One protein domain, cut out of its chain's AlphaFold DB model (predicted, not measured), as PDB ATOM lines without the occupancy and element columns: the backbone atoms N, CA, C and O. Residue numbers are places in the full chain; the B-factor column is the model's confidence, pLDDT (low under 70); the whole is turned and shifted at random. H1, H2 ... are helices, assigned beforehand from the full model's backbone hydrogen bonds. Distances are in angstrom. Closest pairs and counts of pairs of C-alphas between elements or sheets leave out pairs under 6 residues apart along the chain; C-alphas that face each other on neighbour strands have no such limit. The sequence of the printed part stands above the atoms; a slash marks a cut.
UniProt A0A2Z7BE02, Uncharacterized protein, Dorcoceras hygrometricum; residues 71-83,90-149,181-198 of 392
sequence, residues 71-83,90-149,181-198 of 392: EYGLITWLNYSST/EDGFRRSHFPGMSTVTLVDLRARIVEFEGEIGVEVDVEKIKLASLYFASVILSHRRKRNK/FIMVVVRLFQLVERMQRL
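Overview. This is residues 71 to 83, 90 to 149 and 181 to 198 of the 392 residues of an uncharacterized protein of Dorcoceras hygrometricum (UniProt A0A2Z7BE02). One long helix, H4, runs through the middle, with H3 folded back along its first part as a helical hairpin and H5 running alongside on another side, slightly off it. The short helix H1 packs on H4, and the short helix H2 lies near H4 at the margin. The printed part has 91 residues with five named helices, H1 to H5 in chain order, and no named strand; the class is all helix. It is only just compact, close to loose, with a radius of gyration of the C-alphas of 14.2 A, and flat, spanning 42 by 34 by 18 A.

Arrangement. H4, residues 126 to 147, touches H3, residues 106 to 118, at a shallow tilt of 31 degrees, opposite ways; their closest C-alphas, of Leu 109 and Tyr 135, are 6.0 A apart. With residues 134 to 142 alone H4 touches H1, residues 71 to 76, the same way at a shallow tilt of 28 degrees; the closest C-alphas, of Ile 75 and Ser 138, are 5.2 A apart. H5, residues 181 to 197, is close to H4 but not clearly touching, opposite ways at a shallow tilt of 22 degrees; the closest C-alphas, of Phe 136 and Leu 188, are 7.6 A apart. H2, residues 92 to 97, and H4 are near each other. H3 and H5 are only just apart, at 8.4 A. Every O i to N i+4 pair is within hydrogen-bond range in H1, H2, H3 and H5, and 17 of 18 are in H4.

Along the chain. H4 is 32.6 A long from C-alpha 126 at (11.118, -8.734, -77.442), H5 24.3 A and H3 19.0 A. H1 begins at C-alpha 71, (7.808, 3.837, -72.095); H5 ends at C-alpha 197, (24.921, -16.174, -80.359).

Size, cuts and confidence. The C-alphas farthest apart, of Thr 83 and Arg 197, are 44.0 A apart. Residues 84 to 89 and 150 to 180 are not printed, with C-alpha gaps of 18.4 A and 20.7 A. The links H2 to H3 and H3 to H4 are short. Mean pLDDT of the printed part is 72.3; 39 residues are under 70, among them 74 to 83, 143 to 149 and 181 to 198.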
ATOM      1  N   GLU A  71       6.540   4.568 -71.976       73.06
ATOM      2  CA  GLU A  71       7.808   3.837 -72.095       73.06
ATOM      3  C   GLU A  71       8.925   4.799 -72.530       73.06
ATOM      4  O   GLU A  71      10.032   4.751 -71.995       73.06
ATOM      5  N   TYR A  72       8.636   5.749 -73.429       72.12
ATOM      6  CA  TYR A  72       9.623   6.720 -73.889       72.12
ATOM      7  C   TYR A  72      10.047   7.738 -72.814       72.12
ATOM      8  O   TYR A  72      11.218   8.124 -72.700       72.12
ATOM      9  N   GLY A  73       9.098   8.180 -71.991       75.56
ATOM     10  CA  GLY A  73       9.343   9.043 -70.843       75.56
ATOM     11  C   GLY A  73      10.245   8.365 -69.813       75.56
ATOM     12  O   GLY A  73      11.124   9.026 -69.254       75.56
ATOM     13  N   LEU A  74      10.131   7.037 -69.664       68.06
ATOM     14  CA  LEU A  74      11.089   6.234 -68.899       68.06
ATOM     15  C   LEU A  74      12.492   6.258 -69.534       68.06
ATOM     16  O   LEU A  74      13.470   6.406 -68.804       68.06
ATOM     17  N   ILE A  75      12.620   6.217 -70.873       64.31
ATOM     18  CA  ILE A  75      13.932   6.278 -71.569       64.31
ATOM     19  C   ILE A  75      14.671   7.566 -71.234       64.31
ATOM     20  O   ILE A  75      15.880   7.596 -70.988       64.31
ATOM     21  N   THR A  76      13.956   8.675 -71.338       63.34
ATOM     22  CA  THR A  76      14.595   9.972 -71.538       63.34
ATOM     23  C   THR A  76      14.919  10.678 -70.238       63.34
ATOM     24  O   THR A  76      15.499  11.769 -70.276       63.34
ATOM     25  N   TRP A  77      14.553  10.093 -69.087       58.34
ATOM     26  CA  TRP A  77      14.571  10.811 -67.812       58.34
ATOM     27  C   TRP A  77      13.894  12.187 -67.951       58.34
ATOM     28  O   TRP A  77      14.246  13.160 -67.258       58.34
ATOM     29  N   LEU A  78      12.925  12.290 -68.874       52.97
ATOM     30  CA  LEU A  78      11.906  13.318 -68.847       52.97
ATOM     31  C   LEU A  78      11.053  12.940 -67.655       52.97
ATOM     32  O   LEU A  78      10.030  12.279 -67.768       52.97
ATOM     33  N   ASN A  79      11.603  13.289 -66.494       47.34
ATOM     34  CA  ASN A  79      10.962  13.219 -65.211       47.34
ATOM     35  C   ASN A  79       9.562  13.757 -65.461       47.34
ATOM     36  O   ASN A  79       9.433  14.918 -65.869       47.34
ATOM     37  N   TYR A  80       8.568  12.877 -65.358       48.97
ATOM     38  CA  TYR A  80       7.170  13.226 -65.496       48.97
ATOM     39  C   TYR A  80       6.878  14.214 -64.363       48.97
ATOM     40  O   TYR A  80       6.483  13.850 -63.261       48.97
ATOM     41  N   SER A  81       7.161  15.492 -64.617       40.69
ATOM     42  CA  SER A  81       6.564  16.596 -63.893       40.69
ATOM     43  C   SER A  81       5.063  16.390 -64.022       40.69
ATOM     44  O   SER A  81       4.594  16.036 -65.104       40.69
ATOM     45  N   SER A  82       4.345  16.588 -62.922       46.19
ATOM     46  CA  SER A  82       2.923  16.309 -62.659       46.19
ATOM     47  C   SER A  82       1.898  16.926 -63.631       46.19
ATOM     48  O   SER A  82       0.730  17.068 -63.291       46.19
ATOM     49  N   THR A  83       2.329  17.369 -64.806       44.25
ATOM     50  CA  THR A  83       1.576  18.138 -65.792       44.25
ATOM     51  C   THR A  83       0.912  17.273 -66.865       44.25
ATOM     52  O   THR A  83       0.118  17.799 -67.638       44.25
ATOM     53  N   GLU A  90      -2.315   1.222 -66.956       54.88
ATOM     54  CA  GLU A  90      -2.015   0.215 -67.975       54.88
ATOM     55  C   GLU A  90      -0.591   0.284 -68.555       54.88
ATOM     56  O   GLU A  90      -0.350  -0.237 -69.641       54.88
ATOM     57  N   ASP A  91       0.401   0.866 -67.869       72.12
ATOM     58  CA  ASP A  91       1.797   0.664 -68.300       72.12
ATOM     59  C   ASP A  91       2.290  -0.738 -67.906       72.12
ATOM     60  O   ASP A  91       2.942  -0.940 -66.873       72.12
ATOM     61  N   GLY A  92       1.913  -1.721 -68.726       84.44
ATOM     62  CA  GLY A  92       2.265  -3.128 -68.556       84.44
ATOM     63  C   GLY A  92       3.774  -3.353 -68.507       84.44
ATOM     64  O   GLY A  92       4.231  -4.108 -67.656       84.44
ATOM     65  N   PHE A  93       4.550  -2.630 -69.327       85.19
ATOM     66  CA  PHE A  93       6.009  -2.761 -69.390       85.19
ATOM     67  C   PHE A  93       6.673  -2.335 -68.078       85.19
ATOM     68  O   PHE A  93       7.536  -3.022 -67.529       85.19
ATOM     69  N   ARG A  94       6.260  -1.199 -67.514       86.50
ATOM     70  CA  ARG A  94       6.806  -0.769 -66.224       86.50
ATOM     71  C   ARG A  94       6.344  -1.661 -65.081       86.50
ATOM     72  O   ARG A  94       7.144  -1.931 -64.192       86.50
ATOM     73  N   ARG A  95       5.093  -2.129 -65.077       87.62
ATOM     74  CA  ARG A  95       4.623  -3.070 -64.045       87.62
ATOM     75  C   ARG A  95       5.349  -4.414 -64.112       87.62
ATOM     76  O   ARG A  95       5.639  -4.960 -63.052       87.62
ATOM     77  N   SER A  96       5.654  -4.918 -65.308       88.62
ATOM     78  CA  SER A  96       6.348  -6.198 -65.488       88.62
ATOM     79  C   SER A  96       7.830  -6.110 -65.116       88.62
ATOM     80  O   SER A  96       8.352  -6.989 -64.427       88.62
ATOM     81  N   HIS A  97       8.522  -5.040 -65.519       89.56
ATOM     82  CA  HIS A  97       9.971  -4.932 -65.319       89.56
ATOM     83  C   HIS A  97      10.389  -4.142 -64.078       89.56
ATOM     84  O   HIS A  97      11.486  -4.367 -63.574       89.56
ATOM     85  N   PHE A  98       9.546  -3.237 -63.580       92.12
ATOM     86  CA  PHE A  98       9.860  -2.331 -62.470       92.12
ATOM     87  C   PHE A  98       8.677  -2.185 -61.489       92.12
ATOM     88  O   PHE A  98       8.189  -1.068 -61.252       92.12
ATOM     89  N   PRO A  99       8.181  -3.293 -60.903       92.25
ATOM     90  CA  PRO A  99       7.032  -3.259 -60.005       92.25
ATOM     91  C   PRO A  99       7.310  -2.375 -58.781       92.25
ATOM     92  O   PRO A  99       8.357  -2.464 -58.144       92.25
ATOM     93  N   GLY A 100       6.363  -1.492 -58.455       91.38
ATOM     94  CA  GLY A 100       6.454  -0.596 -57.296       91.38
ATOM     95  C   GLY A 100       7.414   0.592 -57.447       91.38
ATOM     96  O   GLY A 100       7.454   1.449 -56.565       91.38
ATOM     97  N   MET A 101       8.149   0.710 -58.558       89.25
ATOM     98  CA  MET A 101       9.067   1.831 -58.774       89.25
ATOM     99  C   MET A 101       8.346   3.007 -59.425       89.25
ATOM    100  O   MET A 101       7.824   2.887 -60.533       89.25
ATOM    101  N   SER A 102       8.322   4.166 -58.758       83.06
ATOM    102  CA  SER A 102       7.785   5.428 -59.302       83.06
ATOM    103  C   SER A 102       8.691   6.054 -60.367       83.06
ATOM    104  O   SER A 102       8.208   6.704 -61.291       83.06
ATOM    105  N   THR A 103       9.996   5.815 -60.258       84.75
ATOM    106  CA  THR A 103      11.036   6.303 -61.165       84.75
ATOM    107  C   THR A 103      12.009   5.177 -61.471       84.75
ATOM    108  O   THR A 103      12.491   4.538 -60.541       84.75
ATOM    109  N   VAL A 104      12.323   4.971 -62.749       87.88
ATOM    110  CA  VAL A 104      13.315   3.984 -63.190       87.88
ATOM    111  C   VAL A 104      14.626   4.704 -63.464       87.88
ATOM    112  O   VAL A 104      14.700   5.589 -64.319       87.88
ATOM    113  N   THR A 105      15.671   4.350 -62.728       90.38
ATOM    114  CA  THR A 105      17.004   4.904 -62.929       90.38
ATOM    115  C   THR A 105      17.815   4.079 -63.924       90.38
ATOM    116  O   THR A 105      17.486   2.939 -64.248       90.38
ATOM    117  N   LEU A 106      18.930   4.640 -64.409       89.06
ATOM    118  CA  LEU A 106      19.869   3.882 -65.241       89.06
ATOM    119  C   LEU A 106      20.448   2.666 -64.490       89.06
ATOM    120  O   LEU A 106      20.796   1.668 -65.116       89.06
ATOM    121  N   VAL A 107      20.554   2.756 -63.160       91.75
ATOM    122  CA  VAL A 107      21.014   1.654 -62.304       91.75
ATOM    123  C   VAL A 107      19.976   0.537 -62.285       91.75
ATOM    124  O   VAL A 107      20.354  -0.614 -62.476       91.75
ATOM    125  N   ASP A 108      18.691   0.877 -62.163       92.19
ATOM    126  CA  ASP A 108      17.591  -0.097 -62.183       92.19
ATOM    127  C   ASP A 108      17.503  -0.798 -63.544       92.19
ATOM    128  O   ASP A 108      17.441  -2.023 -63.622       92.19
ATOM    129  N   LEU A 109      17.608  -0.027 -64.632       91.19
ATOM    130  CA  LEU A 109      17.695  -0.546 -65.999       91.19
ATOM    131  C   LEU A 109      18.857  -1.524 -66.175       91.19
ATOM    132  O   LEU A 109      18.684  -2.603 -66.739       91.19
ATOM    133  N   ARG A 110      20.043  -1.164 -65.675       92.19
ATOM    134  CA  ARG A 110      21.224  -2.027 -65.742       92.19
ATOM    135  C   ARG A 110      21.043  -3.297 -64.914       92.19
ATOM    136  O   ARG A 110      21.415  -4.362 -65.391       92.19
ATOM    137  N   ALA A 111      20.496  -3.190 -63.705       92.81
ATOM    138  CA  ALA A 111      20.245  -4.337 -62.838       92.81
ATOM    139  C   ALA A 111      19.301  -5.339 -63.514       92.81
ATOM    140  O   ALA A 111      19.600  -6.529 -63.545       92.81
ATOM    141  N   ARG A 112      18.234  -4.843 -64.150       92.38
ATOM    142  CA  ARG A 112      17.252  -5.687 -64.836       92.38
ATOM    143  C   ARG A 112      17.812  -6.362 -66.095       92.38
ATOM    144  O   ARG A 112      17.473  -7.503 -66.375       92.38
ATOM    145  N   ILE A 113      18.726  -5.710 -66.823       91.00
ATOM    146  CA  ILE A 113      19.450  -6.349 -67.941       91.00
ATOM    147  C   ILE A 113      20.371  -7.467 -67.441       91.00
ATOM    148  O   ILE A 113      20.416  -8.528 -68.052       91.00
ATOM    149  N   VAL A 114      21.093  -7.243 -66.339       91.19
ATOM    150  CA  VAL A 114      21.999  -8.251 -65.759       91.19
ATOM    151  C   VAL A 114      21.221  -9.464 -65.246       91.19
ATOM    152  O   VAL A 114      21.672 -10.591 -65.415       91.19
ATOM    153  N   GLU A 115      20.039  -9.256 -64.666       91.75
ATOM    154  CA  GLU A 115      19.140 -10.345 -64.268       91.75
ATOM    155  C   GLU A 115      18.767 -11.229 -65.469       91.75
ATOM    156  O   GLU A 115      18.837 -12.452 -65.384       91.75
ATOM    157  N   PHE A 116      18.503 -10.615 -66.626       85.19
ATOM    158  CA  PHE A 116      18.214 -11.344 -67.859       85.19
ATOM    159  C   PHE A 116      19.411 -12.081 -68.471       85.19
ATOM    160  O   PHE A 116      19.188 -13.046 -69.202       85.19
ATOM    161  N   GLU A 117      20.651 -11.662 -68.195       81.25
ATOM    162  CA  GLU A 117      21.857 -12.400 -68.606       81.25
ATOM    163  C   GLU A 117      22.019 -13.718 -67.824       81.25
ATOM    164  O   GLU A 117      22.640 -14.652 -68.328       81.25
ATOM    165  N   GLY A 118      21.445 -13.817 -66.617       81.88
ATOM    166  CA  GLY A 118      21.470 -15.033 -65.794       81.88
ATOM    167  C   GLY A 118      20.480 -16.117 -66.239       81.88
ATOM    168  O   GLY A 118      20.673 -17.291 -65.931       81.88
ATOM    169  N   GLU A 119      19.450 -15.749 -66.999       79.56
ATOM    170  CA  GLU A 119      18.449 -16.667 -67.558       79.56
ATOM    171  C   GLU A 119      18.941 -17.289 -68.875       79.56
ATOM    172  O   GLU A 119      18.414 -17.039 -69.963       79.56
ATOM    173  N   ILE A 120      20.002 -18.086 -68.790       54.81
ATOM    174  CA  ILE A 120      20.571 -18.786 -69.943       54.81
ATOM    175  C   ILE A 120      19.616 -19.923 -70.336       54.81
ATOM    176  O   ILE A 120      19.451 -20.885 -69.591       54.81
ATOM    177  N   GLY A 121      18.983 -19.807 -71.508       73.19
ATOM    178  CA  GLY A 121      18.114 -20.844 -72.088       73.19
ATOM    179  C   GLY A 121      16.718 -20.372 -72.499       73.19
ATOM    180  O   GLY A 121      16.009 -21.111 -73.177       73.19
ATOM    181  N   VAL A 122      16.325 -19.147 -72.138       58.59
ATOM    182  CA  VAL A 122      15.056 -18.555 -72.582       58.59
ATOM    183  C   VAL A 122      15.294 -17.770 -73.871       58.59
ATOM    184  O   VAL A 122      16.222 -16.962 -73.947       58.59
ATOM    185  N   GLU A 123      14.462 -18.033 -74.881       67.19
ATOM    186  CA  GLU A 123      14.424 -17.327 -76.164       67.19
ATOM    187  C   GLU A 123      14.555 -15.805 -75.967       67.19
ATOM    188  O   GLU A 123      14.035 -15.247 -74.998       67.19
ATOM    189  N   VAL A 124      15.292 -15.125 -76.860       70.75
ATOM    190  CA  VAL A 124      15.466 -13.666 -76.789       70.75
ATOM    191  C   VAL A 124      14.104 -12.995 -76.952       70.75
ATOM    192  O   VAL A 124      13.639 -12.756 -78.068       70.75
ATOM    193  N   ASP A 125      13.489 -12.679 -75.818       82.94
ATOM    194  CA  ASP A 125      12.203 -12.007 -75.769       82.94
ATOM    195  C   ASP A 125      12.338 -10.568 -76.291       82.94
ATOM    196  O   ASP A 125      13.330  -9.864 -76.057       82.94
ATOM    197  N   VAL A 126      11.310 -10.117 -77.002       83.00
ATOM    198  CA  VAL A 126      11.118  -8.734 -77.442       83.00
ATOM    199  C   VAL A 126      11.276  -7.774 -76.262       83.00
ATOM    200  O   VAL A 126      11.851  -6.696 -76.424       83.00
ATOM    201  N   GLU A 127      10.854  -8.181 -75.065       85.00
ATOM    202  CA  GLU A 127      11.029  -7.414 -73.831       85.00
ATOM    203  C   GLU A 127      12.504  -7.173 -73.468       85.00
ATOM    204  O   GLU A 127      12.885  -6.043 -73.150       85.00
ATOM    205  N   LYS A 128      13.377  -8.182 -73.613       87.94
ATOM    206  CA  LYS A 128      14.825  -8.042 -73.363       87.94
ATOM    207  C   LYS A 128      15.450  -7.042 -74.342       87.94
ATOM    208  O   LYS A 128      16.265  -6.200 -73.954       87.94
ATOM    209  N   ILE A 129      15.023  -7.079 -75.606       86.62
ATOM    210  CA  ILE A 129      15.481  -6.138 -76.640       86.62
ATOM    211  C   ILE A 129      14.983  -4.717 -76.343       86.62
ATOM    212  O   ILE A 129      15.754  -3.757 -76.466       86.62
ATOM    213  N   LYS A 130      13.724  -4.561 -75.915       87.31
ATOM    214  CA  LYS A 130      13.173  -3.271 -75.478       87.31
ATOM    215  C   LYS A 130      13.977  -2.696 -74.314       87.31
ATOM    216  O   LYS A 130      14.371  -1.534 -74.379       87.31
ATOM    217  N   LEU A 131      14.287  -3.505 -73.302       89.19
ATOM    218  CA  LEU A 131      15.041  -3.082 -72.121       89.19
ATOM    219  C   LEU A 131      16.485  -2.665 -72.464       89.19
ATOM    220  O   LEU A 131      16.974  -1.636 -71.991       89.19
ATOM    221  N   ALA A 132      17.154  -3.414 -73.344       87.94
ATOM    222  CA  ALA A 132      18.487  -3.068 -73.836       87.94
ATOM    223  C   ALA A 132      18.483  -1.765 -74.655       87.94
ATOM    224  O   ALA A 132      19.346  -0.900 -74.471       87.94
ATOM    225  N   SER A 133      17.480  -1.594 -75.518       86.38
ATOM    226  CA  SER A 133      17.282  -0.369 -76.303       86.38
ATOM    227  C   SER A 133      17.016   0.836 -75.395       86.38
ATOM    228  O   SER A 133      17.581   1.912 -75.606       86.38
ATOM    229  N   LEU A 134      16.218   0.628 -74.343       86.25
ATOM    230  CA  LEU A 134      15.888   1.614 -73.321       86.25
ATOM    231  C   LEU A 134      17.147   2.093 -72.594       86.25
ATOM    232  O   LEU A 134      17.444   3.288 -72.604       86.25
ATOM    233  N   TYR A 135      17.956   1.170 -72.068       88.31
ATOM    234  CA  TYR A 135      19.228   1.493 -71.417       88.31
ATOM    235  C   TYR A 135      20.159   2.286 -72.334       88.31
ATOM    236  O   TYR A 135      20.729   3.303 -71.936       88.31
ATOM    237  N   PHE A 136      20.287   1.860 -73.585       83.75
ATOM    238  CA  PHE A 136      21.179   2.494 -74.541       83.75
ATOM    239  C   PHE A 136      20.779   3.936 -74.864       83.75
ATOM    240  O   PHE A 136      21.608   4.853 -74.802       83.75
ATOM    241  N   ALA A 137      19.499   4.158 -75.156       82.50
ATOM    242  CA  ALA A 137      18.979   5.492 -75.400       82.50
ATOM    243  C   ALA A 137      19.116   6.379 -74.147       82.50
ATOM    244  O   ALA A 137      19.545   7.531 -74.265       82.50
ATOM    245  N   SER A 138      18.893   5.837 -72.943       83.31
ATOM    246  CA  SER A 138      19.142   6.551 -71.686       83.31
ATOM    247  C   SER A 138      20.612   6.947 -71.511       83.31
ATOM    248  O   SER A 138      20.880   8.082 -71.110       83.31
ATOM    249  N   VAL A 139      21.582   6.083 -71.837       83.25
ATOM    250  CA  VAL A 139      23.024   6.402 -71.751       83.25
ATOM    251  C   VAL A 139      23.388   7.553 -72.689       83.25
ATOM    252  O   VAL A 139      24.045   8.510 -72.266       83.25
ATOM    253  N   ILE A 140      22.933   7.497 -73.945       78.69
ATOM    254  CA  ILE A 140      23.210   8.534 -74.952       78.69
ATOM    255  C   ILE A 140      22.626   9.878 -74.515       78.69
ATOM    256  O   ILE A 140      23.309  10.909 -74.544       78.69
ATOM    257  N   LEU A 141      21.365   9.876 -74.085       76.69
ATOM    258  CA  LEU A 141      20.652  11.094 -73.711       76.69
ATOM    259  C   LEU A 141      21.160  11.680 -72.388       76.69
ATOM    260  O   LEU A 141      21.298  12.901 -72.268       76.69
ATOM    261  N   SER A 142      21.533  10.838 -71.422       74.94
ATOM    262  CA  SER A 142      22.092  11.281 -70.138       74.94
ATOM    263  C   SER A 142      23.431  11.997 -70.312       74.94
ATOM    264  O   SER A 142      23.682  13.022 -69.671       74.94
ATOM    265  N   HIS A 143      24.276  11.522 -71.234       67.25
ATOM    266  CA  HIS A 143      25.557  12.164 -71.530       67.25
ATOM    267  C   HIS A 143      25.380  13.575 -72.110       67.25
ATOM    268  O   HIS A 143      26.144  14.491 -71.792       67.25
ATOM    269  N   ARG A 144      24.321  13.787 -72.903       62.38
ATOM    270  CA  ARG A 144      23.967  15.103 -73.455       62.38
ATOM    271  C   ARG A 144      23.572  16.097 -72.362       62.38
ATOM    272  O   ARG A 144      23.949  17.266 -72.433       62.38
ATOM    273  N   ARG A 145      22.854  15.646 -71.326       60.19
ATOM    274  CA  ARG A 145      22.368  16.517 -70.241       60.19
ATOM    275  C   ARG A 145      23.497  17.033 -69.349       60.19
ATOM    276  O   ARG A 145      23.427  18.174 -68.898       60.19
ATOM    277  N   LYS A 146      24.544  16.229 -69.124       57.62
ATOM    278  CA  LYS A 146      25.693  16.626 -68.291       57.62
ATOM    279  C   LYS A 146      26.543  17.719 -68.952       57.62
ATOM    280  O   LYS A 146      27.022  18.603 -68.256       57.62
ATOM    281  N   ARG A 147      26.662  17.709 -70.284       55.78
ATOM    282  CA  ARG A 147      27.460  18.694 -71.036       55.78
ATOM    283  C   ARG A 147      26.777  20.062 -71.176       55.78
ATOM    284  O   ARG A 147      27.449  21.078 -71.237       55.78
ATOM    285  N   ASN A 148      25.447  20.124 -71.126       54.53
ATOM    286  CA  ASN A 148      24.724  21.405 -71.161       54.53
ATOM    287  C   ASN A 148      24.709  22.153 -69.812       54.53
ATOM    288  O   ASN A 148      24.127  23.230 -69.724       54.53
ATOM    289  N   LYS A 149      25.317  21.585 -68.762       53.81
ATOM    290  CA  LYS A 149      25.552  22.256 -67.474       53.81
ATOM    291  C   LYS A 149      26.982  22.786 -67.328       53.81
ATOM    292  O   LYS A 149      27.342  23.220 -66.239       53.81
ATOM    293  N   PHE A 181      28.515   8.583 -82.042       45.75
ATOM    294  CA  PHE A 181      27.245   7.901 -82.284       45.75
ATOM    295  C   PHE A 181      27.469   6.545 -82.969       45.75
ATOM    296  O   PHE A 181      26.957   5.535 -82.498       45.75
ATOM    297  N   ILE A 182      28.326   6.500 -83.994       44.81
ATOM    298  CA  ILE A 182      28.696   5.274 -84.715       44.81
ATOM    299  C   ILE A 182      29.354   4.257 -83.774       44.81
ATOM    300  O   ILE A 182      28.929   3.109 -83.740       44.81
ATOM    301  N   MET A 183      30.326   4.657 -82.946       47.34
ATOM    302  CA  MET A 183      30.963   3.740 -81.984       47.34
ATOM    303  C   MET A 183      29.976   3.148 -80.975       47.34
ATOM    304  O   MET A 183      30.102   1.996 -80.564       47.34
ATOM    305  N   VAL A 184      29.005   3.951 -80.554       50.00
ATOM    306  CA  VAL A 184      27.984   3.556 -79.589       50.00
ATOM    307  C   VAL A 184      27.013   2.570 -80.251       50.00
ATOM    308  O   VAL A 184      26.766   1.501 -79.699       50.00
ATOM    309  N   VAL A 185      26.577   2.841 -81.484       50.41
ATOM    310  CA  VAL A 185      25.758   1.929 -82.301       50.41
ATOM    311  C   VAL A 185      26.481   0.601 -82.582       50.41
ATOM    312  O   VAL A 185      25.887  -0.460 -82.423       50.41
ATOM    313  N   VAL A 186      27.783   0.629 -82.887       53.03
ATOM    314  CA  VAL A 186      28.609  -0.582 -83.069       53.03
ATOM    315  C   VAL A 186      28.651  -1.437 -81.799       53.03
ATOM    316  O   VAL A 186      28.550  -2.658 -81.881       53.03
ATOM    317  N   ARG A 187      28.745  -0.827 -80.610       55.03
ATOM    318  CA  ARG A 187      28.708  -1.580 -79.344       55.03
ATOM    319  C   ARG A 187      27.341  -2.193 -79.051       55.03
ATOM    320  O   ARG A 187      27.294  -3.281 -78.485       55.03
ATOM    321  N   LEU A 188      26.252  -1.534 -79.447       54.59
ATOM    322  CA  LEU A 188      24.909  -2.108 -79.347       54.59
ATOM    323  C   LEU A 188      24.758  -3.313 -80.276       54.59
ATOM    324  O   LEU A 188      24.237  -4.339 -79.853       54.59
ATOM    325  N   PHE A 189      25.288  -3.225 -81.499       51.12
ATOM    326  CA  PHE A 189      25.319  -4.363 -82.414       51.12
ATOM    327  C   PHE A 189      26.118  -5.536 -81.860       51.12
ATOM    328  O   PHE A 189      25.619  -6.652 -81.876       51.12
ATOM    329  N   GLN A 190      27.286  -5.285 -81.268       60.62
ATOM    330  CA  GLN A 190      28.069  -6.335 -80.611       60.62
ATOM    331  C   GLN A 190      27.327  -6.982 -79.430       60.62
ATOM    332  O   GLN A 190      27.506  -8.172 -79.181       60.62
ATOM    333  N   LEU A 191      26.508  -6.224 -78.695       61.97
ATOM    334  CA  LEU A 191      25.716  -6.749 -77.580       61.97
ATOM    335  C   LEU A 191      24.545  -7.608 -78.071       61.97
ATOM    336  O   LEU A 191      24.359  -8.718 -77.582       61.97
ATOM    337  N   VAL A 192      23.793  -7.124 -79.062       59.47
ATOM    338  CA  VAL A 192      22.676  -7.864 -79.670       59.47
ATOM    339  C   VAL A 192      23.181  -9.137 -80.347       59.47
ATOM    340  O   VAL A 192      22.607 -10.205 -80.155       59.47
ATOM    341  N   GLU A 193      24.303  -9.058 -81.060       60.12
ATOM    342  CA  GLU A 193      24.948 -10.212 -81.685       60.12
ATOM    343  C   GLU A 193      25.431 -11.233 -80.641       60.12
ATOM    344  O   GLU A 193      25.269 -12.437 -80.835       60.12
ATOM    345  N   ARG A 194      25.977 -10.783 -79.502       59.59
ATOM    346  CA  ARG A 194      26.345 -11.677 -78.387       59.59
ATOM    347  C   ARG A 194      25.131 -12.357 -77.766       59.59
ATOM    348  O   ARG A 194      25.179 -13.563 -77.559       59.59
ATOM    349  N   MET A 195      24.052 -11.613 -77.524       53.53
ATOM    350  CA  MET A 195      22.798 -12.158 -76.993       53.53
ATOM    351  C   MET A 195      22.205 -13.213 -77.937       53.53
ATOM    352  O   MET A 195      21.770 -14.264 -77.487       53.53
ATOM    353  N   GLN A 196      22.264 -12.980 -79.252       58.19
ATOM    354  CA  GLN A 196      21.774 -13.922 -80.264       58.19
ATOM    355  C   GLN A 196      22.659 -15.167 -80.420       58.19
ATOM    356  O   GLN A 196      22.141 -16.265 -80.623       58.19
ATOM    357  N   ARG A 197      23.988 -15.030 -80.309       53.84
ATOM    358  CA  ARG A 197      24.921 -16.174 -80.359       53.84
ATOM    359  C   ARG A 197      24.776 -17.113 -79.167       53.84
ATOM    360  O   ARG A 197      25.015 -18.303 -79.325       53.84
ATOM    361  N   LEU A 198      24.367 -16.602 -78.007       49.81
ATOM    362  CA  LEU A 198      24.087 -17.420 -76.823       49.81
ATOM    363  C   LEU A 198      22.798 -18.250 -76.957       49.81
ATOM    364  O   LEU A 198      22.622 -19.210 -76.218       49.81
TER     365      LEU A 198